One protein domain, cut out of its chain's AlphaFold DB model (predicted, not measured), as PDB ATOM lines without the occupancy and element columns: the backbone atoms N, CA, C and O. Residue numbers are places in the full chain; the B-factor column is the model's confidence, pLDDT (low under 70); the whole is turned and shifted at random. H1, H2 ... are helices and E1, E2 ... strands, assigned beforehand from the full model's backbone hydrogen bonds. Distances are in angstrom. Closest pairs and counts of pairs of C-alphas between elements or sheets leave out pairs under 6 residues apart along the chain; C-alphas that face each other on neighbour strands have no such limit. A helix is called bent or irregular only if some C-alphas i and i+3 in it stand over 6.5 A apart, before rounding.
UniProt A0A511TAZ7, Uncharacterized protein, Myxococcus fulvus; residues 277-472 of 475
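What this domain is: This is residues 277 to 472 of the 475 residues of an uncharacterized protein of Myxococcus fulvus (UniProt A0A511TAZ7). Ten strands, E1 to E10, stand in a ring as a closed barrel. H2 and H3 cover one end of this barrel, where E6 and E8 end and E9 begins, while H4 sits at the opposite end, beside the end of E1 and the beginning of E10. The printed part has 196 residues, with five named helices and ten named strands in the order H1 H2 H3 E1 H4 E2 E3 E4 E5 E6 E7 H5 E8 E9 E10. Round the ring run E1 to E10 and back to E1, each neighbour pair antiparallel, and the class is mixed, helices and strands. The whole is compact and rounded, with a radius of gyration of the C-alphas of 16.2 A and spans of 42 by 39 by 33 A.

Where its parts are: H1 takes residues 280 to 283, with C-alpha 280 at (23.244, 42.448, 2.602). H2, residues 285 to 297, measures 15.1 A from first to last C-alpha and is irregular, with C-alphas 290 and 293 9.4 A apart. H3 is residues 300 to 307, 10.1 A. E1, residues 312 to 320, spans 25.6 A, and H4, residues 323 to 336, spans 19.9 A. Then come E2, residues 348 to 356, 27.0 A; E3, residues 362 to 370, 25.1 A; E4, residues 373 to 384, 34.3 A, from C-alpha 373 at (35.626, 22.330, 19.724); E5, residues 387 to 392, 16.2 A; and E6, residues 397 to 405, 25.1 A. E7, residues 411 to 420, 25.9 A, bends by 59 degrees at residue 417. H5 is residues 427 to 431. E8, residues 432 to 438, spans 20.1 A, E9, residues 445 to 452, 23.2 A, and E10, residues 463 to 471, 26.2 A, ending with C-alpha 471 at (26.025, 29.680, -1.490).

How they stand to each other: The barrel holds two meanders, each strand the antiparallel neighbour of the one before: E2 to E7, and E8 to E10. In the hairpin of E2 and E3, N 353 and O 365 are 2.9 A apart, within hydrogen-bond range. E3 and E4 have N 366 and O 377 at 2.9 A, and E6 and E7 have N 402 and O 414 at 2.8 A. The two meanders are neighbours through E7 and E8, with N 413 and O 434 at 2.8 A. E1 has E10 on one side, with N 317 and O 466 at 2.8 A, and E2 on the other side, with N 316 and O 348 at 2.8 A. Outside the barrel, H2 lies over E6 at a height over the sheet of 8.0 A and runs along the strands; their closest C-alphas, of Met 291 and Val 403, are 6.2 A apart. H3, also outside, runs across the strands at 76 degrees to E9 on the local plane; their closest C-alphas, of Val 302 and Val 446, are 6.8 A apart. H1 touches H3, the closest C-alphas being those of Pro 280 and Ala 307, 4.4 A. H4 is on the barrel, with the C-alphas of Arg 326 and Phe 320 of E1 closest at 6.0 A. H5 lies outside, over none of the strands. Every O i to N i+4 pair is within hydrogen-bond range in H3 and H4; H2 has 4 of 9, with 6 of 10 O i to N i+3 pairs, H5 has 0 of 1, with 2 of 2, and H1 is too short for such a pair.

The domain as a whole: The two farthest C-alphas, of Arg 323 and Ala 358, are 44.0 A apart. The printed part has no cut. The link from H4 to E2, 11 residues, is long. The mean pLDDT of the printed part is 79.9, and 37 residues are under 70, among them 277 to 284 and 335 to 345.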
ATOM      1  N   ARG A 277      22.411  42.385  12.895       54.53
ATOM      2  CA  ARG A 277      22.575  41.584  11.673       54.53
ATOM      3  C   ARG A 277      22.436  42.522  10.482       54.53
ATOM      4  O   ARG A 277      21.370  43.090  10.247       54.53
ATOM      5  N   THR A 278      23.535  42.703   9.773       51.91
ATOM      6  CA  THR A 278      23.634  43.648   8.673       51.91
ATOM      7  C   THR A 278      22.739  43.179   7.529       51.91
ATOM      8  O   THR A 278      22.771  42.003   7.161       51.91
ATOM      9  N   ARG A 279      21.931  44.078   6.949       55.72
ATOM     10  CA  ARG A 279      21.287  43.778   5.662       55.72
ATOM     11  C   ARG A 279      22.391  43.592   4.611       55.72
ATOM     12  O   ARG A 279      23.399  44.297   4.697       55.72
ATOM     13  N   PRO A 280      22.218  42.706   3.615       52.62
ATOM     14  CA  PRO A 280      23.244  42.448   2.602       52.62
ATOM     15  C   PRO A 280      23.792  43.718   1.920       52.62
ATOM     16  O   PRO A 280      24.970  43.786   1.592       52.62
ATOM     17  N   SER A 281      22.968  44.759   1.772       55.06
ATOM     18  CA  SER A 281      23.363  46.058   1.208       55.06
ATOM     19  C   SER A 281      24.409  46.826   2.028       55.06
ATOM     20  O   SER A 281      25.121  47.656   1.470       55.06
ATOM     21  N   ASP A 282      24.518  46.567   3.334       55.62
ATOM     22  CA  ASP A 282      25.204  47.472   4.261       55.62
ATOM     23  C   ASP A 282      26.604  46.969   4.673       55.62
ATOM     24  O   ASP A 282      27.474  47.784   4.988       55.62
ATOM     25  N   ALA A 283      26.862  45.652   4.645       58.03
ATOM     26  CA  ALA A 283      28.135  45.060   5.097       58.03
ATOM     27  C   ALA A 283      29.293  45.271   4.103       58.03
ATOM     28  O   ALA A 283      30.449  45.384   4.500       58.03
ATOM     29  N   TRP A 284      28.979  45.400   2.812       69.12
ATOM     30  CA  TRP A 284      29.965  45.623   1.749       69.12
ATOM     31  C   TRP A 284      30.632  47.012   1.800       69.12
ATOM     32  O   TRP A 284      31.750  47.190   1.315       69.12
ATOM     33  N   SER A 285      29.971  47.998   2.415       70.88
ATOM     34  CA  SER A 285      30.348  49.417   2.330       70.88
ATOM     35  C   SER A 285      31.762  49.742   2.839       70.88
ATOM     36  O   SER A 285      32.438  50.586   2.249       70.88
ATOM     37  N   LEU A 286      32.256  49.054   3.875       73.50
ATOM     38  CA  LEU A 286      33.595  49.289   4.436       73.50
ATOM     39  C   LEU A 286      34.721  48.793   3.527       73.50
ATOM     40  O   LEU A 286      35.664  49.536   3.254       73.50
ATOM     41  N   LEU A 287      34.618  47.552   3.043       75.44
ATOM     42  CA  LEU A 287      35.592  46.993   2.105       75.44
ATOM     43  C   LEU A 287      35.568  47.773   0.789       75.44
ATOM     44  O   LEU A 287      36.627  48.102   0.257       75.44
ATOM     45  N   ALA A 288      34.375  48.145   0.319       78.31
ATOM     46  CA  ALA A 288      34.222  49.010  -0.841       78.31
ATOM     47  C   ALA A 288      34.937  50.359  -0.655       78.31
ATOM     48  O   ALA A 288      35.684  50.793  -1.529       78.31
ATOM     49  N   SER A 289      34.781  50.988   0.514       80.75
ATOM     50  CA  SER A 289      35.444  52.262   0.825       80.75
ATOM     51  C   SER A 289      36.972  52.139   0.836       80.75
ATOM     52  O   SER A 289      37.650  53.029   0.330       80.75
ATOM     53  N   ALA A 290      37.519  51.030   1.347       81.00
ATOM     54  CA  ALA A 290      38.963  50.772   1.341       81.00
ATOM     55  C   ALA A 290      39.537  50.534  -0.071       81.00
ATOM     56  O   ALA A 290      40.695  50.850  -0.328       81.00
ATOM     57  N   MET A 291      38.740  49.985  -0.992       81.88
ATOM     58  CA  MET A 291      39.153  49.717  -2.377       81.88
ATOM     59  C   MET A 291      38.990  50.926  -3.310       81.88
ATOM     60  O   MET A 291      39.632  50.987  -4.360       81.88
ATOM     61  N   GLY A 292      38.144  51.895  -2.950       81.88
ATOM     62  CA  GLY A 292      37.920  53.107  -3.734       81.88
ATOM     63  C   GLY A 292      37.413  52.804  -5.157       81.88
ATOM     64  O   GLY A 292      36.444  52.060  -5.310       81.88
ATOM     65  N   PRO A 293      38.024  53.366  -6.219       81.50
ATOM     66  CA  PRO A 293      37.530  53.221  -7.593       81.50
ATOM     67  C   PRO A 293      37.645  51.792  -8.152       81.50
ATOM     68  O   PRO A 293      36.931  51.446  -9.087       81.50
ATOM     69  N   GLU A 294      38.500  50.943  -7.575       83.50
ATOM     70  CA  GLU A 294      38.714  49.560  -8.029       83.50
ATOM     71  C   GLU A 294      37.521  48.634  -7.719       83.50
ATOM     72  O   GLU A 294      37.427  47.544  -8.278       83.50
ATOM     73  N   VAL A 295      36.573  49.064  -6.875       83.44
ATOM     74  CA  VAL A 295      35.388  48.277  -6.474       83.44
ATOM     75  C   VAL A 295      34.592  47.738  -7.657       83.44
ATOM     76  O   VAL A 295      34.074  46.627  -7.580       83.44
ATOM     77  N   SER A 296      34.502  48.488  -8.758       83.75
ATOM     78  CA  SER A 296      33.735  48.074  -9.939       83.75
ATOM     79  C   SER A 296      34.312  46.847 -10.649       83.75
ATOM     80  O   SER A 296      33.643  46.274 -11.504       83.75
ATOM     81  N   ARG A 297      35.553  46.455 -10.332       89.25
ATOM     82  CA  ARG A 297      36.228  45.276 -10.892       89.25
ATOM     83  C   ARG A 297      35.999  44.005 -10.070       89.25
ATOM     84  O   ARG A 297      36.422  42.939 -10.504       89.25
ATOM     85  N   VAL A 298      35.377  44.102  -8.894       87.75
ATOM     86  CA  VAL A 298      35.157  42.952  -8.009       87.75
ATOM     87  C   VAL A 298      34.005  42.088  -8.525       87.75
ATOM     88  O   VAL A 298      32.938  42.594  -8.869       87.75
ATOM     89  N   ASP A 299      34.207  40.770  -8.530       90.06
ATOM     90  CA  ASP A 299      33.184  39.790  -8.889       90.06
ATOM     91  C   ASP A 299      32.015  39.823  -7.889       90.06
ATOM     92  O   ASP A 299      32.200  39.830  -6.666       90.06
ATOM     93  N   GLU A 300      30.788  39.795  -8.409       87.50
ATOM     94  CA  GLU A 300      29.563  39.891  -7.616       87.50
ATOM     95  C   GLU A 300      29.469  38.816  -6.518       87.50
ATOM     96  O   GLU A 300      28.907  39.058  -5.450       87.50
ATOM     97  N   ARG A 301      30.051  37.631  -6.721       88.62
ATOM     98  CA  ARG A 301      30.056  36.548  -5.724       88.62
ATOM     99  C   ARG A 301      30.860  36.921  -4.486       88.62
ATOM    100  O   ARG A 301      30.439  36.613  -3.373       88.62
ATOM    101  N   VAL A 302      31.975  37.627  -4.664       87.69
ATOM    102  CA  VAL A 302      32.798  38.119  -3.552       87.69
ATOM    103  C   VAL A 302      32.053  39.215  -2.789       87.69
ATOM    104  O   VAL A 302      32.042  39.206  -1.555       87.69
ATOM    105  N   ILE A 303      31.352  40.095  -3.512       86.44
ATOM    106  CA  ILE A 303      30.462  41.106  -2.923       86.44
ATOM    107  C   ILE A 303      29.378  40.422  -2.081       86.44
ATOM    108  O   ILE A 303      29.212  40.746  -0.906       86.44
ATOM    109  N   ARG A 304      28.680  39.428  -2.646       83.69
ATOM    110  CA  ARG A 304      27.625  38.657  -1.964       83.69
ATOM    111  C   ARG A 304      28.143  37.906  -0.736       83.69
ATOM    112  O   ARG A 304      27.428  37.827   0.263       83.69
ATOM    113  N   PHE A 305      29.369  37.379  -0.784       86.19
ATOM    114  CA  PHE A 305      30.001  36.749   0.373       86.19
ATOM    115  C   PHE A 305      30.163  37.730   1.531       86.19
ATOM    116  O   PHE A 305      29.652  37.470   2.613       86.19
ATOM    117  N   TYR A 306      30.797  38.881   1.316       81.19
ATOM    118  CA  TYR A 306      30.995  39.853   2.396       81.19
ATOM    119  C   TYR A 306      29.713  40.588   2.809       81.19
ATOM    120  O   TYR A 306      29.600  41.016   3.955       81.19
ATOM    121  N   ALA A 307      28.736  40.690   1.909       78.25
ATOM    122  CA  ALA A 307      27.407  41.217   2.192       78.25
ATOM    123  C   ALA A 307      26.640  40.365   3.219       78.25
ATOM    124  O   ALA A 307      26.025  40.900   4.142       78.25
ATOM    125  N   ASN A 308      26.653  39.039   3.054       75.25
ATOM    126  CA  ASN A 308      25.985  38.109   3.961       75.25
ATOM    127  C   ASN A 308      26.719  36.759   4.019       75.25
ATOM    128  O   ASN A 308      26.248  35.766   3.455       75.25
ATOM    129  N   PRO A 309      27.843  36.677   4.744       78.25
ATOM    130  CA  PRO A 309      28.636  35.459   4.801       78.25
ATOM    131  C   PRO A 309      27.929  34.343   5.586       78.25
ATOM    132  O   PRO A 309      28.276  33.174   5.446       78.25
ATOM    133  N   GLY A 310      26.893  34.676   6.366       74.81
ATOM    134  CA  GLY A 310      26.069  33.704   7.083       74.81
ATOM    135  C   GLY A 310      25.146  32.868   6.191       74.81
ATOM    136  O   GLY A 310      24.645  31.852   6.668       74.81
ATOM    137  N   ALA A 311      24.929  33.277   4.935       77.06
ATOM    138  CA  ALA A 311      24.189  32.518   3.918       77.06
ATOM    139  C   ALA A 311      25.079  31.556   3.106       77.06
ATOM    140  O   ALA A 311      24.633  30.962   2.129       77.06
ATOM    141  N   TRP A 312      26.348  31.413   3.491       84.62
ATOM    142  CA  TRP A 312      27.279  30.504   2.838       84.62
ATOM    143  C   TRP A 312      27.572  29.322   3.751       84.62
ATOM    144  O   TRP A 312      27.948  29.482   4.916       84.62
ATOM    145  N   ASN A 313      27.445  28.120   3.202       86.06
ATOM    146  CA  ASN A 313      27.949  26.912   3.832       86.06
ATOM    147  C   ASN A 313      29.458  26.872   3.622       86.06
ATOM    148  O   ASN A 313      29.915  26.844   2.479       86.06
ATOM    149  N   VAL A 314      30.234  26.874   4.708       89.19
ATOM    150  CA  VAL A 314      31.694  26.913   4.604       89.19
ATOM    151  C   VAL A 314      32.326  25.631   5.118       89.19
ATOM    152  O   VAL A 314      31.989  25.131   6.190       89.19
ATOM    153  N   ARG A 315      33.284  25.103   4.357       90.19
ATOM    154  CA  ARG A 315      34.197  24.045   4.800       90.19
ATOM    155  C   ARG A 315      35.605  24.601   4.849       90.19
ATOM    156  O   ARG A 315      36.038  25.250   3.909       90.19
ATOM    157  N   ALA A 316      36.317  24.353   5.933       88.81
ATOM    158  CA  ALA A 316      37.671  24.834   6.143       88.81
ATOM    159  C   ALA A 316      38.660  23.667   6.194       88.81
ATOM    160  O   ALA A 316      38.331  22.576   6.658       88.81
ATOM    161  N   SER A 317      39.887  23.897   5.744       88.00
ATOM    162  CA  SER A 317      41.016  22.983   5.903       88.00
ATOM    163  C   SER A 317      42.277  23.767   6.236       88.00
ATOM    164  O   SER A 317      42.428  24.916   5.827       88.00
ATOM    165  N   VAL A 318      43.179  23.165   7.010       87.31
ATOM    166  CA  VAL A 318      44.437  23.797   7.425       87.31
ATOM    167  C   VAL A 318      45.586  22.861   7.111       87.31
ATOM    168  O   VAL A 318      45.526  21.673   7.415       87.31
ATOM    169  N   THR A 319      46.642  23.411   6.527       86.81
ATOM    170  CA  THR A 319      47.873  22.692   6.213       86.81
ATOM    171  C   THR A 319      49.080  23.487   6.689       86.81
ATOM    172  O   THR A 319      49.111  24.716   6.609       86.81
ATOM    173  N   PHE A 320      50.094  22.785   7.189       85.50
ATOM    174  CA  PHE A 320      51.366  23.373   7.603       85.50
ATOM    175  C   PHE A 320      52.509  22.744   6.813       85.50
ATOM    176  O   PHE A 320      52.537  21.531   6.606       85.50
ATOM    177  N   SER A 321      53.484  23.552   6.399       85.19
ATOM    178  CA  SER A 321      54.566  23.083   5.522       85.19
ATOM    179  C   SER A 321      55.664  22.295   6.237       85.19
ATOM    180  O   SER A 321      56.477  21.646   5.581       85.19
ATOM    181  N   SER A 322      55.715  22.316   7.573       83.38
ATOM    182  CA  SER A 322      56.722  21.577   8.341       83.38
ATOM    183  C   SER A 322      56.218  21.109   9.705       83.38
ATOM    184  O   SER A 322      55.292  21.678  10.286       83.38
ATOM    185  N   ARG A 323      56.884  20.090  10.269       83.56
ATOM    186  CA  ARG A 323      56.635  19.623  11.646       83.56
ATOM    187  C   ARG A 323      56.865  20.727  12.682       83.56
ATOM    188  O   ARG A 323      56.124  20.804  13.654       83.56
ATOM    189  N   THR A 324      57.840  21.604  12.452       82.38
ATOM    190  CA  THR A 324      58.115  22.747  13.331       82.38
ATOM    191  C   THR A 324      56.976  23.763  13.297       82.38
ATOM    192  O   THR A 324      56.527  24.197  14.353       82.38
ATOM    193  N   ALA A 325      56.451  24.091  12.111       81.88
ATOM    194  CA  ALA A 325      55.294  24.980  11.976       81.88
ATOM    195  C   ALA A 325      54.056  24.407  12.684       81.88
ATOM    196  O   ALA A 325      53.377  25.125  13.412       81.88
ATOM    197  N   ARG A 326      53.827  23.093  12.554       83.50
ATOM    198  CA  ARG A 326      52.791  22.371  13.307       83.50
ATOM    199  C   ARG A 326      52.991  22.512  14.814       83.50
ATOM    200  O   ARG A 326      52.067  22.910  15.513       83.50
ATOM    201  N   MET A 327      54.188  22.220  15.318       82.19
ATOM    202  CA  MET A 327      54.489  22.309  16.749       82.19
ATOM    203  C   MET A 327      54.264  23.728  17.288       82.19
ATOM    204  O   MET A 327      53.641  23.891  18.332       82.19
ATOM    205  N   LEU A 328      54.702  24.757  16.559       81.62
ATOM    206  CA  LEU A 328      54.474  26.154  16.936       81.62
ATOM    207  C   LEU A 328      52.983  26.507  16.958       81.62
ATOM    208  O   LEU A 328      52.526  27.131  17.913       81.62
ATOM    209  N   ALA A 329      52.212  26.066  15.961       79.19
ATOM    210  CA  ALA A 329      50.764  26.269  15.929       79.19
ATOM    211  C   ALA A 329      50.055  25.561  17.097       79.19
ATOM    212  O   ALA A 329      49.151  26.133  17.707       79.19
ATOM    213  N   TRP A 330      50.495  24.354  17.467       81.31
ATOM    214  CA  TRP A 330      49.993  23.645  18.646       81.31
ATOM    215  C   TRP A 330      50.268  24.408  19.940       81.31
ATOM    216  O   TRP A 330      49.349  24.620  20.733       81.31
ATOM    217  N   VAL A 331      51.516  24.850  20.136       79.06
ATOM    218  CA  VAL A 331      51.921  25.628  21.314       79.06
ATOM    219  C   VAL A 331      51.120  26.926  21.384       79.06
ATOM    220  O   VAL A 331      50.528  27.216  22.419       79.06
ATOM    221  N   ALA A 332      51.018  27.665  20.276       75.12
ATOM    222  CA  ALA A 332      50.237  28.898  20.205       75.12
ATOM    223  C   ALA A 332      48.758  28.657  20.547       75.12
ATOM    224  O   ALA A 332      48.199  29.385  21.366       75.12
ATOM    225  N   THR A 333      48.152  27.595  20.004       73.94
ATOM    226  CA  THR A 333      46.754  27.216  20.281       73.94
ATOM    227  C   THR A 333      46.540  26.861  21.754       73.94
ATOM    228  O   THR A 333      45.516  27.213  22.336       73.94
ATOM    229  N   ARG A 334      47.501  26.174  22.387       73.25
ATOM    230  CA  ARG A 334      47.444  25.825  23.815       73.25
ATOM    231  C   ARG A 334      47.630  27.038  24.724       73.25
ATOM    232  O   ARG A 334      46.940  27.120  25.733       73.25
ATOM    233  N   LEU A 335      48.529  27.957  24.369       68.69
ATOM    234  CA  LEU A 335      48.828  29.148  25.170       68.69
ATOM    235  C   LEU A 335      47.727  30.206  25.091       68.69
ATOM    236  O   LEU A 335      47.349  30.777  26.107       68.69
ATOM    237  N   SER A 336      47.202  30.462  23.896       64.44
ATOM    238  CA  SER A 336      46.166  31.481  23.685       64.44
ATOM    239  C   SER A 336      44.743  30.935  23.840       64.44
ATOM    240  O   SER A 336      43.784  31.700  23.878       64.44
ATOM    241  N   GLY A 337      44.572  29.608  23.895       62.66
ATOM    242  CA  GLY A 337      43.260  28.954  23.877       62.66
ATOM    243  C   GLY A 337      42.519  29.078  22.536       62.66
ATOM    244  O   GLY A 337      41.460  28.466  22.363       62.66
ATOM    245  N   GLN A 338      43.076  29.822  21.576       64.56
ATOM    246  CA  GLN A 338      42.531  30.072  20.249       64.56
ATOM    247  C   GLN A 338      43.587  29.765  19.188       64.56
ATOM    248  O   GLN A 338      44.735  30.172  19.276       64.56
ATOM    249  N   GLY A 339      43.222  29.008  18.167       65.56
ATOM    250  CA  GLY A 339      44.175  28.619  17.143       65.56
ATOM    251  C   GLY A 339      43.759  27.341  16.457       65.56
ATOM    252  O   GLY A 339      42.845  26.636  16.894       65.56
ATOM    253  N   LEU A 340      44.417  27.090  15.339       67.94
ATOM    254  CA  LEU A 340      44.189  25.927  14.512       67.94
ATOM    255  C   LEU A 340      45.454  25.094  14.544       67.94
ATOM    256  O   LEU A 340      46.552  25.599  14.313       67.94
ATOM    257  N   PHE A 341      45.291  23.813  14.826       67.12
ATOM    258  CA  PHE A 341      46.375  22.860  14.782       67.12
ATOM    259  C   PHE A 341      45.906  21.611  14.049       67.12
ATOM    260  O   PHE A 341      44.766  21.183  14.182       67.12
ATOM    261  N   GLU A 342      46.791  21.058  13.230       59.62
ATOM    262  CA  GLU A 342      46.492  19.909  12.389       59.62
ATOM    263  C   GLU A 342      46.510  18.632  13.235       59.62
ATOM    264  O   GLU A 342      47.582  18.104  13.531       59.62
ATOM    265  N   HIS A 343      45.334  18.115  13.598       50.69
ATOM    266  CA  HIS A 343      45.154  16.748  14.108       50.69
ATOM    267  C   HIS A 343      44.129  15.962  13.280       50.69
ATOM    268  O   HIS A 343      43.241  15.287  13.785       50.69
ATOM    269  N   GLY A 344      44.313  16.008  11.962       50.22
ATOM    270  CA  GLY A 344      43.597  15.161  11.016       50.22
ATOM    271  C   GLY A 344      43.399  15.875   9.690       50.22
ATOM    272  O   GLY A 344      42.914  16.999   9.653       50.22
ATOM    273  N   ALA A 345      43.774  15.224   8.591       47.00
ATOM    274  CA  ALA A 345      43.558  15.713   7.232       47.00
ATOM    275  C   ALA A 345      42.070  15.606   6.842       47.00
ATOM    276  O   ALA A 345      41.693  14.795   5.997       47.00
ATOM    277  N   ARG A 346      41.197  16.364   7.510       70.06
ATOM    278  CA  ARG A 346      39.763  16.411   7.216       70.06
ATOM    279  C   ARG A 346      39.303  17.857   7.160       70.06
ATOM    280  O   ARG A 346      39.677  18.671   8.001       70.06
ATOM    281  N   THR A 347      38.505  18.164   6.145       79.62
ATOM    282  CA  THR A 347      37.755  19.413   6.105       79.62
ATOM    283  C   THR A 347      36.811  19.451   7.301       79.62
ATOM    284  O   THR A 347      36.234  18.433   7.686       79.62
ATOM    285  N   PHE A 348      36.672  20.620   7.909       83.00
ATOM    286  CA  PHE A 348      35.778  20.831   9.036       83.00
ATOM    287  C   PHE A 348      34.774  21.945   8.732       83.00
ATOM    288  O   PHE A 348      35.088  22.853   7.956       83.00
ATOM    289  N   PRO A 349      33.558  21.897   9.305       84.25
ATOM    290  CA  PRO A 349      32.575  22.950   9.102       84.25
ATOM    291  C   PRO A 349      33.105  24.299   9.590       84.25
ATOM    292  O   PRO A 349      33.790  24.398  10.612       84.25
ATOM    293  N   GLY A 350      32.765  25.346   8.855       85.19
ATOM    294  CA  GLY A 350      33.007  26.730   9.212       85.19
ATOM    295  C   GLY A 350      31.733  27.545   9.040       85.19
ATOM    296  O   GLY A 350      30.880  27.236   8.210       85.19
ATOM    297  N   ARG A 351      31.608  28.605   9.826       83.75
ATOM    298  CA  ARG A 351      30.549  29.594   9.689       83.75
ATOM    299  C   ARG A 351      31.142  30.979   9.834       83.75
ATOM    300  O   ARG A 351      32.010  31.224  10.665       83.75
ATOM    301  N   PHE A 352      30.654  31.889   9.014       83.44
ATOM    302  CA  PHE A 352      31.059  33.279   9.040       83.44
ATOM    303  C   PHE A 352      29.838  34.116   9.386       83.44
ATOM    304  O   PHE A 352      28.730  33.840   8.925       83.44
ATOM    305  N   ARG A 353      30.019  35.117  10.241       77.31
ATOM    306  CA  ARG A 353      28.950  36.043  10.614       77.31
ATOM    307  C   ARG A 353      29.498  37.459  10.587       77.31
ATOM    308  O   ARG A 353      30.573  37.719  11.116       77.31
ATOM    309  N   THR A 354      28.743  38.362   9.984       75.44
ATOM    310  CA  THR A 354      29.030  39.797   9.965       75.44
ATOM    311  C   THR A 354      27.948  40.547  10.694       75.44
ATOM    312  O   THR A 354      26.762  40.220  10.592       75.44
ATOM    313  N   PHE A 355      28.362  41.598  11.377       72.06
ATOM    314  CA  PHE A 355      27.469  42.461  12.114       72.06
ATOM    315  C   PHE A 355      27.959  43.900  12.001       72.06
ATOM    316  O   PHE A 355      29.161  44.157  11.900       72.06
ATOM    317  N   ARG A 356      27.025  44.845  11.982       70.31
ATOM    318  CA  ARG A 356      27.340  46.269  11.885       70.31
ATOM    319  C   ARG A 356      27.277  46.907  13.260       70.31
ATOM    320  O   ARG A 356      26.288  46.739  13.979       70.31
ATOM    321  N   ARG A 357      28.304  47.686  13.594       68.62
ATOM    322  CA  ARG A 357      28.354  48.480  14.821       68.62
ATOM    323  C   ARG A 357      27.885  49.914  14.590       68.62
ATOM    324  O   ARG A 357      27.882  50.421  13.467       68.62
ATOM    325  N   ALA A 358      27.473  50.562  15.678       60.38
ATOM    326  CA  ALA A 358      26.981  51.939  15.666       60.38
ATOM    327  C   ALA A 358      28.062  52.959  15.260       60.38
ATOM    328  O   ALA A 358      27.741  53.983  14.667       60.38
ATOM    329  N   ASP A 359      29.336  52.657  15.522       64.69
ATOM    330  CA  ASP A 359      30.492  53.464  15.109       64.69
ATOM    331  C   ASP A 359      30.850  53.308  13.617       64.69
ATOM    332  O   ASP A 359      31.812  53.905  13.139       64.69
ATOM    333  N   GLY A 360      30.079  52.506  12.874       68.56
ATOM    334  CA  GLY A 360      30.297  52.238  11.459       68.56
ATOM    335  C   GLY A 360      31.304  51.127  11.169       68.56
ATOM    336  O   GLY A 360      31.465  50.802   9.996       68.56
ATOM    337  N   SER A 361      31.934  50.518  12.180       74.38
ATOM    338  CA  SER A 361      32.797  49.343  12.005       74.38
ATOM    339  C   SER A 361      31.994  48.070  11.696       74.38
ATOM    340  O   SER A 361      30.798  47.958  12.000       74.38
ATOM    341  N   MET A 362      32.654  47.096  11.063       77.81
ATOM    342  CA  MET A 362      32.082  45.782  10.770       77.81
ATOM    343  C   MET A 362      32.723  44.744  11.669       77.81
ATOM    344  O   MET A 362      33.900  44.430  11.536       77.81
ATOM    345  N   HIS A 363      31.918  44.154  12.531       77.25
ATOM    346  CA  HIS A 363      32.336  43.035  13.342       77.25
ATOM    347  C   HIS A 363      32.231  41.738  12.536       77.25
ATOM    348  O   HIS A 363      31.174  41.415  11.983       77.25
ATOM    349  N   PHE A 364      33.330  40.999  12.455       80.44
ATOM    350  CA  PHE A 364      33.481  39.801  11.647       80.44
ATOM    351  C   PHE A 364      33.871  38.615  12.520       80.44
ATOM    352  O   PHE A 364      34.930  38.577  13.143       80.44
ATOM    353  N   VAL A 365      33.006  37.607  12.535       79.56
ATOM    354  CA  VAL A 365      33.180  36.409  13.349       79.56
ATOM    355  C   VAL A 365      33.410  35.214  12.442       79.56
ATOM    356  O   VAL A 365      32.590  34.913  11.570       79.56
ATOM    357  N   ARG A 366      34.510  34.501  12.686       85.12
ATOM    358  CA  ARG A 366      34.821  33.216  12.051       85.12
ATOM    359  C   ARG A 366      34.698  32.106  13.082       85.12
ATOM    360  O   ARG A 366      35.477  32.043  14.029       85.12
ATOM    361  N   GLU A 367      33.730  31.232  12.881       83.44
ATOM    362  CA  GLU A 367      33.433  30.069  13.712       83.44
ATOM    363  C   GLU A 367      33.921  28.814  12.995       83.44
ATOM    364  O   GLU A 367      33.447  28.498  11.908       83.44
ATOM    365  N   LEU A 368      34.872  28.094  13.582       81.88
ATOM    366  CA  LEU A 368      35.444  26.880  13.006       81.88
ATOM    367  C   LEU A 368      35.220  25.700  13.939       81.88
ATOM    368  O   LEU A 368      35.598  25.740  15.109       81.88
ATOM    369  N   TYR A 369      34.613  24.649  13.404       77.69
ATOM    370  CA  TYR A 369      34.213  23.460  14.145       77.69
ATOM    371  C   TYR A 369      35.271  22.369  13.990       77.69
ATOM    372  O   TYR A 369      35.060  21.405  13.261       77.69
ATOM    373  N   CYS A 370      36.424  22.522  14.645       74.19
ATOM    374  CA  CYS A 370      37.520  21.555  14.549       74.19
ATOM    375  C   CYS A 370      37.640  20.714  15.829       74.19
ATOM    376  O   CYS A 370      37.560  21.234  16.942       74.19
ATOM    377  N   ASP A 371      37.833  19.403  15.672       68.88
ATOM    378  CA  ASP A 371      38.138  18.464  16.764       68.88
ATOM    379  C   ASP A 371      37.145  18.495  17.944       68.88
ATOM    380  O   ASP A 371      37.529  18.422  19.110       68.88
ATOM    381  N   GLY A 372      35.849  18.646  17.648       65.88
ATOM    382  CA  GLY A 372      34.794  18.715  18.668       65.88
ATOM    383  C   GLY A 372      34.777  20.016  19.482       65.88
ATOM    384  O   GLY A 372      34.022  20.123  20.447       65.88
ATOM    385  N   ALA A 373      35.577  21.015  19.099       69.25
ATOM    386  CA  ALA A 373      35.626  22.330  19.724       69.25
ATOM    387  C   ALA A 373      35.222  23.433  18.735       69.25
ATOM    388  O   ALA A 373      35.539  23.384  17.546       69.25
ATOM    389  N   LEU A 374      34.555  24.471  19.243       72.88
ATOM    390  CA  LEU A 374      34.329  25.697  18.485       72.88
ATOM    391  C   LEU A 374      35.526  26.639  18.666       72.88
ATOM    392  O   LEU A 374      35.810  27.096  19.775       72.88
ATOM    393  N   ARG A 375      36.209  26.967  17.571       77.19
ATOM    394  CA  ARG A 375      37.217  28.032  17.518       77.19
ATOM    395  C   ARG A 375      36.572  29.280  16.935       77.19
ATOM    396  O   ARG A 375      36.173  29.284  15.776       77.19
ATOM    397  N   CYS A 376      36.449  30.316  17.754       75.25
ATOM    398  CA  CYS A 376      35.866  31.591  17.362       75.25
ATOM    399  C   CYS A 376      36.983  32.623  17.218       75.25
ATOM    400  O   CYS A 376      37.666  32.912  18.199       75.25
ATOM    401  N   PHE A 377      37.157  33.164  16.016       79.38
ATOM    402  CA  PHE A 377      38.040  34.294  15.751       79.38
ATOM    403  C   PHE A 377      37.170  35.520  15.544       79.38
ATOM    404  O   PHE A 377      36.452  35.621  14.548       79.38
ATOM    405  N   ASP A 378      37.230  36.398  16.529       77.44
ATOM    406  CA  ASP A 378      36.435  37.607  16.631       77.44
ATOM    407  C   ASP A 378      37.339  38.805  16.303       77.44
ATOM    408  O   ASP A 378      38.358  39.018  16.972       77.44
ATOM    409  N   SER A 379      37.012  39.515  15.222       82.50
ATOM    410  CA  SER A 379      37.724  40.718  14.807       82.50
ATOM    411  C   SER A 379      36.778  41.811  14.325       82.50
ATOM    412  O   SER A 379      35.714  41.554  13.768       82.50
ATOM    413  N   ASP A 380      37.199  43.057  14.511       82.62
ATOM    414  CA  ASP A 380      36.529  44.234  13.977       82.62
ATOM    415  C   ASP A 380      37.299  44.768  12.773       82.62
ATOM    416  O   ASP A 380      38.495  45.052  12.856       82.62
ATOM    417  N   PHE A 381      36.603  44.949  11.657       85.50
ATOM    418  CA  PHE A 381      37.087  45.705  10.517       85.50
ATOM    419  C   PHE A 381      36.744  47.181  10.690       85.50
ATOM    420  O   PHE A 381      35.571  47.568  10.729       85.50
ATOM    421  N   VAL A 382      37.782  48.009  10.773       86.75
ATOM    422  CA  VAL A 382      37.676  49.455  10.984       86.75
ATOM    423  C   VAL A 382      38.416  50.180   9.871       86.75
ATOM    424  O   VAL A 382      39.536  49.811   9.522       86.75
ATOM    425  N   LEU A 383      37.815  51.236   9.326       85.19
ATOM    426  CA  LEU A 383      38.496  52.139   8.405       85.19
ATOM    427  C   LEU A 383      39.124  53.288   9.203       85.19
ATOM    428  O   LEU A 383      38.429  53.974   9.953       85.19
ATOM    429  N   ARG A 384      40.433  53.510   9.059       85.94
ATOM    430  CA  ARG A 384      41.128  54.667   9.648       85.94
ATOM    431  C   ARG A 384      41.813  55.440   8.527       85.94
ATOM    432  O   ARG A 384      42.776  54.964   7.929       85.94
ATOM    433  N   GLY A 385      41.274  56.613   8.195       80.25
ATOM    434  CA  GLY A 385      41.589  57.267   6.923       80.25
ATOM    435  C   GLY A 385      41.073  56.408   5.765       80.25
ATOM    436  O   GLY A 385      39.880  56.137   5.716       80.25
ATOM    437  N   ASN A 386      41.976  55.931   4.900       78.25
ATOM    438  CA  ASN A 386      41.670  55.007   3.795       78.25
ATOM    439  C   ASN A 386      42.278  53.604   3.979       78.25
ATOM    440  O   ASN A 386      42.235  52.794   3.058       78.25
ATOM    441  N   GLN A 387      42.868  53.309   5.141       87.00
ATOM    442  CA  GLN A 387      43.444  51.994   5.411       87.00
ATOM    443  C   GLN A 387      42.459  51.143   6.213       87.00
ATOM    444  O   GLN A 387      41.852  51.613   7.181       87.00
ATOM    445  N   LEU A 388      42.297  49.886   5.797       89.38
ATOM    446  CA  LEU A 388      41.508  48.904   6.525       89.38
ATOM    447  C   LEU A 388      42.347  48.345   7.675       89.38
ATOM    448  O   LEU A 388      43.515  48.018   7.497       89.38
ATOM    449  N   HIS A 389      41.745  48.201   8.844       90.69
ATOM    450  CA  HIS A 389      42.353  47.557   9.998       90.69
ATOM    451  C   HIS A 389      41.501  46.372  10.429       90.69
ATOM    452  O   HIS A 389      40.285  46.509  10.538       90.69
ATOM    453  N   GLU A 390      42.137  45.237  10.706       91.00
ATOM    454  CA  GLU A 390      41.524  44.113  11.411       91.00
ATOM    455  C   GLU A 390      41.994  44.130  12.871       91.00
ATOM    456  O   GLU A 390      43.175  43.932  13.169       91.00
ATOM    457  N   VAL A 391      41.065  44.404  13.785       85.50
ATOM    458  CA  VAL A 391      41.337  44.614  15.208       85.50
ATOM    459  C   VAL A 391      40.774  43.453  16.020       85.50
ATOM    460  O   VAL A 391      39.569  43.226  16.043       85.50
ATOM    461  N   PHE A 392      41.636  42.739  16.739       81.50
ATOM    462  CA  PHE A 392      41.248  41.721  17.714       81.50
ATOM    463  C   PHE A 392      41.323  42.338  19.110       81.50
ATOM    464  O   PHE A 392      42.342  42.224  19.799       81.50
ATOM    465  N   VAL A 393      40.242  43.006  19.520       72.94
ATOM    466  CA  VAL A 393      40.175  43.817  20.749       72.94
ATOM    467  C   VAL A 393      40.663  43.044  21.980       72.94
ATOM    468  O   VAL A 393      41.473  43.547  22.752       72.94
ATOM    469  N   GLU A 394      40.252  41.785  22.128       67.25
ATOM    470  CA  GLU A 394      40.614  40.951  23.285       67.25
ATOM    471  C   GLU A 394      42.094  40.613  23.383       67.25
ATOM    472  O   GLU A 394      42.634  40.468  24.478       67.25
ATOM    473  N   HIS A 395      42.734  40.460  22.230       72.38
ATOM    474  CA  HIS A 395      44.150  40.137  22.147       72.38
ATOM    475  C   HIS A 395      44.996  41.414  22.109       72.38
ATOM    476  O   HIS A 395      46.220  41.329  22.056       72.38
ATOM    477  N   GLY A 396      44.352  42.589  22.096       75.75
ATOM    478  CA  GLY A 396      44.997  43.874  21.873       75.75
ATOM    479  C   GLY A 396      45.682  43.967  20.512       75.75
ATOM    480  O   GLY A 396      46.617  44.753  20.378       75.75
ATOM    481  N   LEU A 397      45.292  43.146  19.531       84.62
ATOM    482  CA  LEU A 397      45.947  43.116  18.224       84.62
ATOM    483  C   LEU A 397      45.249  44.060  17.249       84.62
ATOM    484  O   LEU A 397      44.026  44.087  17.170       84.62
ATOM    485  N   ASP A 398      46.037  44.792  16.479       89.06
ATOM    486  CA  ASP A 398      45.577  45.675  15.409       89.06
ATOM    487  C   ASP A 398      46.487  45.463  14.200       89.06
ATOM    488  O   ASP A 398      47.687  45.751  14.254       89.06
ATOM    489  N   LEU A 399      45.922  44.896  13.136       90.06
ATOM    490  CA  LEU A 399      46.616  44.621  11.890       90.06
ATOM    491  C   LEU A 399      46.126  45.585  10.814       90.06
ATOM    492  O   LEU A 399      44.974  45.519  10.390       90.06
ATOM    493  N   ALA A 400      47.024  46.436  10.323       90.81
ATOM    494  CA  ALA A 400      46.770  47.193   9.105       90.81
ATOM    495  C   ALA A 400      46.711  46.234   7.906       90.81
ATOM    496  O   ALA A 400      47.563  45.351   7.777       90.81
ATOM    497  N   LEU A 401      45.716  46.408   7.042       90.69
ATOM    498  CA  LEU A 401      45.482  45.599   5.855       90.69
ATOM    499  C   LEU A 401      45.534  46.468   4.599       90.69
ATOM    500  O   LEU A 401      44.821  47.466   4.481       90.69
ATOM    501  N   ASP A 402      46.327  46.020   3.636       89.00
ATOM    502  CA  ASP A 402      46.325  46.544   2.279       89.00
ATOM    503  C   ASP A 402      45.356  45.712   1.437       89.00
ATOM    504  O   ASP A 402      45.501  44.490   1.311       89.00
ATOM    505  N   VAL A 403      44.352  46.379   0.870       89.12
ATOM    506  CA  VAL A 403      43.303  45.756   0.060       89.12
ATOM    507  C   VAL A 403      43.571  46.042  -1.412       89.12
ATOM    508  O   VAL A 403      43.777  47.188  -1.798       89.12
ATOM    509  N   SER A 404      43.564  45.010  -2.252       90.12
ATOM    510  CA  SER A 404      43.712  45.167  -3.704       90.12
ATOM    511  C   SER A 404      42.821  44.188  -4.457       90.12
ATOM    512  O   SER A 404      42.733  43.025  -4.053       90.12
ATOM    513  N   VAL A 405      42.239  44.624  -5.571       90.00
ATOM    514  CA  VAL A 405      41.453  43.767  -6.467       90.00
ATOM    515  C   VAL A 405      42.387  42.945  -7.359       90.00
ATOM    516  O   VAL A 405      43.439  43.422  -7.786       90.00
ATOM    517  N   LEU A 406      42.036  41.680  -7.577       92.00
ATOM    518  CA  LEU A 406      42.762  40.735  -8.423       92.00
ATOM    519  C   LEU A 406      42.173  40.718  -9.842       92.00
ATOM    520  O   LEU A 406      41.031  41.116 -10.061       92.00
ATOM    521  N   ASP A 407      42.944  40.230 -10.813       88.44
ATOM    522  CA  ASP A 407      42.532  40.219 -12.226       88.44
ATOM    523  C   ASP A 407      41.312  39.328 -12.507       88.44
ATOM    524  O   ASP A 407      40.594  39.546 -13.478       88.44
ATOM    525  N   ASP A 408      41.058  38.339 -11.652       87.69
ATOM    526  CA  ASP A 408      39.904  37.439 -11.714       87.69
ATOM    527  C   ASP A 408      38.665  37.976 -10.972       87.69
ATOM    528  O   ASP A 408      37.706  37.238 -10.756       87.69
ATOM    529  N   GLY A 409      38.687  39.249 -10.565       87.31
ATOM    530  CA  GLY A 409      37.626  39.878  -9.779       87.31
ATOM    531  C   GLY A 409      37.640  39.489  -8.298       87.31
ATOM    532  O   GLY A 409      36.752  39.898  -7.548       87.31
ATOM    533  N   GLY A 410      38.639  38.721  -7.853       91.44
ATOM    534  CA  GLY A 410      38.880  38.438  -6.445       91.44
ATOM    535  C   GLY A 410      39.426  39.635  -5.660       91.44
ATOM    536  O   GLY A 410      39.752  40.688  -6.208       91.44
ATOM    537  N   ILE A 411      39.578  39.459  -4.348       92.25
ATOM    538  CA  ILE A 411      40.172  40.458  -3.448       92.25
ATOM    539  C   ILE A 411      41.358  39.839  -2.727       92.25
ATOM    540  O   ILE A 411      41.306  38.702  -2.258       92.25
ATOM    541  N   ARG A 412      42.429  40.612  -2.584       92.38
ATOM    542  CA  ARG A 412      43.570  40.284  -1.734       92.38
ATOM    543  C   ARG A 412      43.628  41.250  -0.557       92.38
ATOM    544  O   ARG A 412      43.671  42.459  -0.760       92.38
ATOM    545  N   LEU A 413      43.689  40.689   0.647       91.06
ATOM    546  CA  LEU A 413      43.946  41.378   1.909       91.06
ATOM    547  C   LEU A 413      45.346  40.990   2.376       91.06
ATOM    548  O   LEU A 413      45.585  39.837   2.744       91.06
ATOM    549  N   ARG A 414      46.289  41.926   2.341       90.62
ATOM    550  CA  ARG A 414      47.665  41.685   2.778       90.62
ATOM    551  C   ARG A 414      47.929  42.403   4.092       90.62
ATOM    552  O   ARG A 414      47.649  43.588   4.213       90.62
ATOM    553  N   GLY A 415      48.488  41.689   5.061       87.88
ATOM    554  CA  GLY A 415      48.899  42.270   6.328       87.88
ATOM    555  C   GLY A 415      50.060  43.249   6.159       87.88
ATOM    556  O   GLY A 415      50.993  43.026   5.384       87.88
ATOM    557  N   GLY A 416      49.983  44.346   6.896       87.69
ATOM    558  CA  GLY A 416      51.000  45.379   6.997       87.69
ATOM    559  C   GLY A 416      51.581  45.417   8.407       87.69
ATOM    560  O   GLY A 416      52.075  44.417   8.935       87.69
ATOM    561  N   THR A 417      51.512  46.588   9.033       87.69
ATOM    562  CA  THR A 417      51.948  46.788  10.416       87.69
ATOM    563  C   THR A 417      51.009  46.083  11.396       87.69
ATOM    564  O   THR A 417      49.813  46.364  11.419       87.69
ATOM    565  N   LEU A 418      51.571  45.214  12.241       86.88
ATOM    566  CA  LEU A 418      50.874  44.590  13.366       86.88
ATOM    567  C   LEU A 418      51.226  45.326  14.662       86.88
ATOM    568  O   LEU A 418      52.404  45.529  14.963       86.88
ATOM    569  N   ARG A 419      50.216  45.696  15.447       87.56
ATOM    570  CA  ARG A 419      50.375  46.271  16.785       87.56
ATOM    571  C   ARG A 419      49.796  45.333  17.836       87.56
ATOM    572  O   ARG A 419      48.749  44.741  17.603       87.56
ATOM    573  N   TRP A 420      50.454  45.231  18.986       87.44
ATOM    574  CA  TRP A 420      49.970  44.528  20.172       87.44
ATOM    575  C   TRP A 420      49.917  45.497  21.353       87.44
ATOM    576  O   TRP A 420      50.932  46.080  21.727       87.44
ATOM    577  N   HIS A 421      48.717  45.741  21.880       82.81
ATOM    578  CA  HIS A 421      48.416  46.796  22.855       82.81
ATOM    579  C   HIS A 421      49.022  48.161  22.470       82.81
ATOM    580  O   HIS A 421      49.571  48.879  23.300       82.81
ATOM    581  N   GLY A 422      48.950  48.507  21.178       83.44
ATOM    582  CA  GLY A 422      49.491  49.754  20.622       83.44
ATOM    583  C   GLY A 422      50.986  49.725  20.281       83.44
ATOM    584  O   GLY A 422      51.444  50.581  19.523       83.44
ATOM    585  N   LEU A 423      51.739  48.726  20.750       85.56
ATOM    586  CA  LEU A 423      53.160  48.566  20.433       85.56
ATOM    587  C   LEU A 423      53.332  47.900  19.070       85.56
ATOM    588  O   LEU A 423      52.752  46.848  18.812       85.56
ATOM    589  N   VAL A 424      54.148  48.492  18.200       85.12
ATOM    590  CA  VAL A 424      54.458  47.917  16.885       85.12
ATOM    591  C   VAL A 424      55.298  46.655  17.073       85.12
ATOM    592  O   VAL A 424      56.391  46.705  17.636       85.12
ATOM    593  N   LEU A 425      54.782  45.522  16.602       78.81
ATOM    594  CA  LEU A 425      55.508  44.259  16.600       78.81
ATOM    595  C   LEU A 425      56.462  44.178  15.392       78.81
ATOM    596  O   LEU A 425      56.256  44.876  14.394       78.81
ATOM    597  N   PRO A 426      57.492  43.305  15.449       69.38
ATOM    598  CA  PRO A 426      58.316  42.956  14.288       69.38
ATOM    599  C   PRO A 426      57.449  42.569  13.069       69.38
ATOM    600  O   PRO A 426      56.267  42.267  13.246       69.38
ATOM    601  N   PRO A 427      58.000  42.513  11.839       68.75
ATOM    602  CA  PRO A 427      57.249  42.464  10.572       68.75
ATOM    603  C   PRO A 427      56.480  41.150  10.293       68.75
ATOM    604  O   PRO A 427      56.256  40.789   9.142       68.75
ATOM    605  N   VAL A 428      56.039  40.442  11.334       65.12
ATOM    606  CA  VAL A 428      55.164  39.266  11.302       65.12
ATOM    607  C   VAL A 428      53.859  39.560  10.551       65.12
ATOM    608  O   VAL A 428      53.376  38.703   9.815       65.12
ATOM    609  N   GLY A 429      53.323  40.783  10.670       63.38
ATOM    610  CA  GLY A 429      52.111  41.212   9.958       63.38
ATOM    611  C   GLY A 429      52.229  41.116   8.432       63.38
ATOM    612  O   GLY A 429      51.304  40.644   7.779       63.38
ATOM    613  N   HIS A 430      53.406  41.410   7.866       71.06
ATOM    614  CA  HIS A 430      53.672  41.313   6.419       71.06
ATOM    615  C   HIS A 430      53.659  39.886   5.863       71.06
ATOM    616  O   HIS A 430      53.692  39.680   4.645       71.06
ATOM    617  N   GLY A 431      53.656  38.906   6.764       79.50
ATOM    618  CA  GLY A 431      53.564  37.492   6.467       79.50
ATOM    619  C   GLY A 431      52.156  36.989   6.179       79.50
ATOM    620  O   GLY A 431      52.023  35.891   5.642       79.50
ATOM    621  N   VAL A 432      51.127  37.750   6.557       85.50
ATOM    622  CA  VAL A 432      49.722  37.342   6.467       85.50
ATOM    623  C   VAL A 432      49.133  37.811   5.141       85.50
ATOM    624  O   VAL A 432      49.231  38.983   4.785       85.50
ATOM    625  N   GLU A 433      48.491  36.909   4.410       91.06
ATOM    626  CA  GLU A 433      47.761  37.249   3.191       91.06
ATOM    627  C   GLU A 433      46.504  36.390   3.075       91.06
ATOM    628  O   GLU A 433      46.593  35.167   3.147       91.06
ATOM    629  N   PHE A 434      45.356  37.020   2.846       91.31
ATOM    630  CA  PHE A 434      44.114  36.352   2.475       91.31
ATOM    631  C   PHE A 434      43.758  36.701   1.035       91.31
ATOM    632  O   PHE A 434      43.733  37.873   0.658       91.31
ATOM    633  N   ARG A 435      43.473  35.685   0.226       92.88
ATOM    634  CA  ARG A 435      42.946  35.838  -1.134       92.88
ATOM    635  C   ARG A 435      41.547  35.265  -1.178       92.88
ATOM    636  O   ARG A 435      41.353  34.125  -0.775       92.88
ATOM    637  N   ILE A 436      40.603  36.052  -1.660       93.00
ATOM    638  CA  ILE A 436      39.211  35.672  -1.837       93.00
ATOM    639  C   ILE A 436      38.977  35.623  -3.334       93.00
ATOM    640  O   ILE A 436      39.035  36.657  -3.995       93.00
ATOM    641  N   ILE A 437      38.788  34.422  -3.861       93.56
ATOM    642  CA  ILE A 437      38.797  34.156  -5.293       93.56
ATOM    643  C   ILE A 437      37.455  33.528  -5.665       93.56
ATOM    644  O   ILE A 437      37.063  32.525  -5.060       93.56
ATOM    645  N   PRO A 438      36.725  34.089  -6.638       90.94
ATOM    646  CA  PRO A 438      35.542  33.428  -7.158       90.94
ATOM    647  C   PRO A 438      35.937  32.131  -7.879       90.94
ATOM    648  O   PRO A 438      36.882  32.111  -8.670       90.94
ATOM    649  N   SER A 439      35.218  31.033  -7.633       88.81
ATOM    650  CA  SER A 439      35.536  29.766  -8.298       88.81
ATOM    651  C   SER A 439      35.285  29.870  -9.806       88.81
ATOM    652  O   SER A 439      34.280  30.430 -10.246       88.81
ATOM    653  N   ARG A 440      36.195  29.330 -10.621       84.69
ATOM    654  CA  ARG A 440      36.011  29.295 -12.084       84.69
ATOM    655  C   ARG A 440      34.998  28.239 -12.514       84.69
ATOM    656  O   ARG A 440      34.308  28.442 -13.505       84.69
ATOM    657  N   ASP A 441      34.905  27.158 -11.747       85.94
ATOM    658  CA  ASP A 441      34.151  25.961 -12.118       85.94
ATOM    659  C   ASP A 441      32.741  25.941 -11.511       85.94
ATOM    660  O   ASP A 441      31.867  25.231 -12.002       85.94
ATOM    661  N   ASP A 442      32.501  26.731 -10.457       85.19
ATOM    662  CA  ASP A 442      31.214  26.795  -9.764       85.19
ATOM    663  C   ASP A 442      30.774  28.260  -9.529       85.19
ATOM    664  O   ASP A 442      31.389  28.989  -8.739       85.19
ATOM    665  N   PRO A 443      29.681  28.721 -10.172       83.50
ATOM    666  CA  PRO A 443      29.167  30.083 -10.013       83.50
ATOM    667  C   PRO A 443      28.570  30.350  -8.621       83.50
ATOM    668  O   PRO A 443      28.246  31.490  -8.298       83.50
ATOM    669  N   THR A 444      28.423  29.329  -7.781       86.56
ATOM    670  CA  THR A 444      27.905  29.438  -6.411       86.56
ATOM    671  C   THR A 444      29.000  29.371  -5.353       86.56
ATOM    672  O   THR A 444      28.695  29.381  -4.161       86.56
ATOM    673  N   ARG A 445      30.274  29.323  -5.762       91.19
ATOM    674  CA  ARG A 445      31.410  29.096  -4.867       91.19
ATOM    675  C   ARG A 445      32.406  30.253  -4.858       91.19
ATOM    676  O   ARG A 445      32.764  30.809  -5.898       91.19
ATOM    677  N   VAL A 446      32.906  30.551  -3.663       92.44
ATOM    678  CA  VAL A 446      34.042  31.442  -3.408       92.44
ATOM    679  C   VAL A 446      35.058  30.694  -2.550       92.44
ATOM    680  O   VAL A 446      34.706  30.054  -1.560       92.44
ATOM    681  N   ASP A 447      36.329  30.783  -2.924       93.38
ATOM    682  CA  ASP A 447      37.440  30.198  -2.184       93.38
ATOM    683  C   ASP A 447      38.210  31.290  -1.437       93.38
ATOM    684  O   ASP A 447      38.613  32.297  -2.018       93.38
ATOM    685  N   ILE A 448      38.435  31.090  -0.139       93.44
ATOM    686  CA  ILE A 448      39.225  32.003   0.695       93.44
ATOM    687  C   ILE A 448      40.489  31.272   1.122       93.44
ATOM    688  O   ILE A 448      40.435  30.283   1.849       93.44
ATOM    689  N   ILE A 449      41.639  31.766   0.684       92.94
ATOM    690  CA  ILE A 449      42.947  31.167   0.941       92.94
ATOM    691  C   ILE A 449      43.743  32.130   1.815       92.94
ATOM    692  O   ILE A 449      44.215  33.165   1.348       92.94
ATOM    693  N   GLY A 450      43.879  31.790   3.093       90.94
ATOM    694  CA  GLY A 450      44.741  32.480   4.044       90.94
ATOM    695  C   GLY A 450      46.111  31.821   4.101       90.94
ATOM    696  O   GLY A 450      46.216  30.620   4.327       90.94
ATOM    697  N   THR A 451      47.180  32.591   3.936       90.00
ATOM    698  CA  THR A 451      48.556  32.105   4.049       90.00
ATOM    699  C   THR A 451      49.338  32.914   5.069       90.00
ATOM    700  O   THR A 451      49.134  34.118   5.218       90.00
ATOM    701  N   PHE A 452      50.250  32.238   5.765       86.69
ATOM    702  CA  PHE A 452      51.181  32.865   6.696       86.69
ATOM    703  C   PHE A 452      52.630  32.550   6.318       86.69
ATOM    704  O   PHE A 452      52.985  31.390   6.087       86.69
ATOM    705  N   ARG A 453      53.485  33.574   6.275       84.56
ATOM    706  CA  ARG A 453      54.923  33.499   5.978       84.56
ATOM    707  C   ARG A 453      55.711  34.202   7.082       84.56
ATOM    708  O   ARG A 453      55.326  35.272   7.517       84.56
ATOM    709  N   TRP A 454      56.844  33.648   7.508       68.94
ATOM    710  CA  TRP A 454      57.684  34.316   8.519       68.94
ATOM    711  C   TRP A 454      58.379  35.573   7.982       68.94
ATOM    712  O   TRP A 454      58.648  36.513   8.721       68.94
ATOM    713  N   SER A 455      58.670  35.585   6.681       65.00
ATOM    714  CA  SER A 455      59.229  36.731   5.973       65.00
ATOM    715  C   SER A 455      58.645  36.825   4.567       65.00
ATOM    716  O   SER A 455      58.238  35.823   3.966       65.00
ATOM    717  N   THR A 456      58.676  38.030   4.002       58.75
ATOM    718  CA  THR A 456      58.322  38.294   2.599       58.75
ATOM    719  C   THR A 456      59.251  37.590   1.600       58.75
ATOM    720  O   THR A 456      58.888  37.448   0.436       58.75
ATOM    721  N   SER A 457      60.418  37.111   2.050       55.78
ATOM    722  CA  SER A 457      61.428  36.417   1.243       55.78
ATOM    723  C   SER A 457      61.266  34.890   1.180       55.78
ATOM    724  O   SER A 457      61.914  34.250   0.351       55.78
ATOM    725  N   SER A 458      60.397  34.279   1.997       60.38
ATOM    726  CA  SER A 458      60.123  32.835   1.904       60.38
ATOM    727  C   SER A 458      59.270  32.501   0.674       60.38
ATOM    728  O   SER A 458      58.182  33.060   0.486       60.38
ATOM    729  N   ARG A 459      59.733  31.540  -0.144       62.44
ATOM    730  CA  ARG A 459      59.003  31.045  -1.329       62.44
ATOM    731  C   ARG A 459      57.740  30.251  -0.974       62.44
ATOM    732  O   ARG A 459      56.782  30.306  -1.738       62.44
ATOM    733  N   ALA A 460      57.713  29.557   0.167       75.38
ATOM    734  CA  ALA A 460      56.579  28.733   0.591       75.38
ATOM    735  C   ALA A 460      55.932  29.262   1.888       75.38
ATOM    736  O   ALA A 460      56.649  29.743   2.775       75.38
ATOM    737  N   PRO A 461      54.592  29.180   2.022       82.00
ATOM    738  CA  PRO A 461      53.905  29.518   3.262       82.00
ATOM    739  C   PRO A 461      54.207  28.504   4.373       82.00
ATOM    740  O   PRO A 461      54.367  27.307   4.132       82.00
ATOM    741  N   LEU A 462      54.293  28.989   5.612       84.25
ATOM    742  CA  LEU A 462      54.425  28.158   6.813       84.25
ATOM    743  C   LEU A 462      53.116  27.451   7.162       84.25
ATOM    744  O   LEU A 462      53.129  26.297   7.592       84.25
ATOM    745  N   GLY A 463      52.000  28.144   6.954       86.50
ATOM    746  CA  GLY A 463      50.654  27.623   7.126       86.50
ATOM    747  C   GLY A 463      49.726  28.169   6.052       86.50
ATOM    748  O   GLY A 463      49.902  29.299   5.583       86.50
ATOM    749  N   CYS A 464      48.755  27.353   5.663       88.75
ATOM    750  CA  CYS A 464      47.690  27.699   4.739       88.75
ATOM    751  C   CYS A 464      46.359  27.246   5.338       88.75
ATOM    752  O   CYS A 464      46.223  26.086   5.728       88.75
ATOM    753  N   ILE A 465      45.391  28.154   5.409       88.88
ATOM    754  CA  ILE A 465      43.991  27.837   5.660       88.88
ATOM    755  C   ILE A 465      43.200  28.076   4.381       88.88
ATOM    756  O   ILE A 465      43.308  29.133   3.766       88.88
ATOM    757  N   HIS A 466      42.405  27.095   3.983       91.44
ATOM    758  CA  HIS A 466      41.535  27.183   2.819       91.44
ATOM    759  C   HIS A 466      40.090  27.001   3.256       91.44
ATOM    760  O   HIS A 466      39.756  26.002   3.893       91.44
ATOM    761  N   TYR A 467      39.253  27.977   2.926       91.44
ATOM    762  CA  TYR A 467      37.813  27.925   3.097       91.44
ATOM    763  C   TYR A 467      37.134  27.785   1.737       91.44
ATOM    764  O   TYR A 467      37.339  28.614   0.853       91.44
ATOM    765  N   GLU A 468      36.290  26.774   1.607       92.06
ATOM    766  CA  GLU A 468      35.365  26.592   0.497       92.06
ATOM    767  C   GLU A 468      33.999  27.106   0.944       92.06
ATOM    768  O   GLU A 468      33.335  26.456   1.754       92.06
ATOM    769  N   ALA A 469      33.596  28.281   0.465       91.19
ATOM    770  CA  ALA A 469      32.285  28.844   0.746       91.19
ATOM    771  C   ALA A 469      31.357  28.564  -0.436       91.19
ATOM    772  O   ALA A 469      31.624  29.007  -1.554       91.19
ATOM    773  N   GLN A 470      30.251  27.868  -0.187       91.44
ATOM    774  CA  GLN A 470      29.216  27.602  -1.180       91.44
ATOM    775  C   GLN A 470      27.907  28.283  -0.780       91.44
ATOM    776  O   GLN A 470      27.460  28.162   0.362       91.44
ATOM    777  N   TRP A 471      27.298  29.008  -1.714       84.12
ATOM    778  CA  TRP A 471      26.025  29.680  -1.490       84.12
ATOM    779  C   TRP A 471      24.915  28.649  -1.294       84.12
ATOM    780  O   TRP A 471      24.622  27.861  -2.196       84.12
ATOM    781  N   SER A 472      24.269  28.667  -0.132       71.50
ATOM    782  CA  SER A 472      22.997  27.980   0.062       71.50
ATOM    783  C   SER A 472      21.880  28.969  -0.251       71.50
ATOM    784  O   SER A 472      21.763  30.019   0.379       71.50
TER     785      SER A 472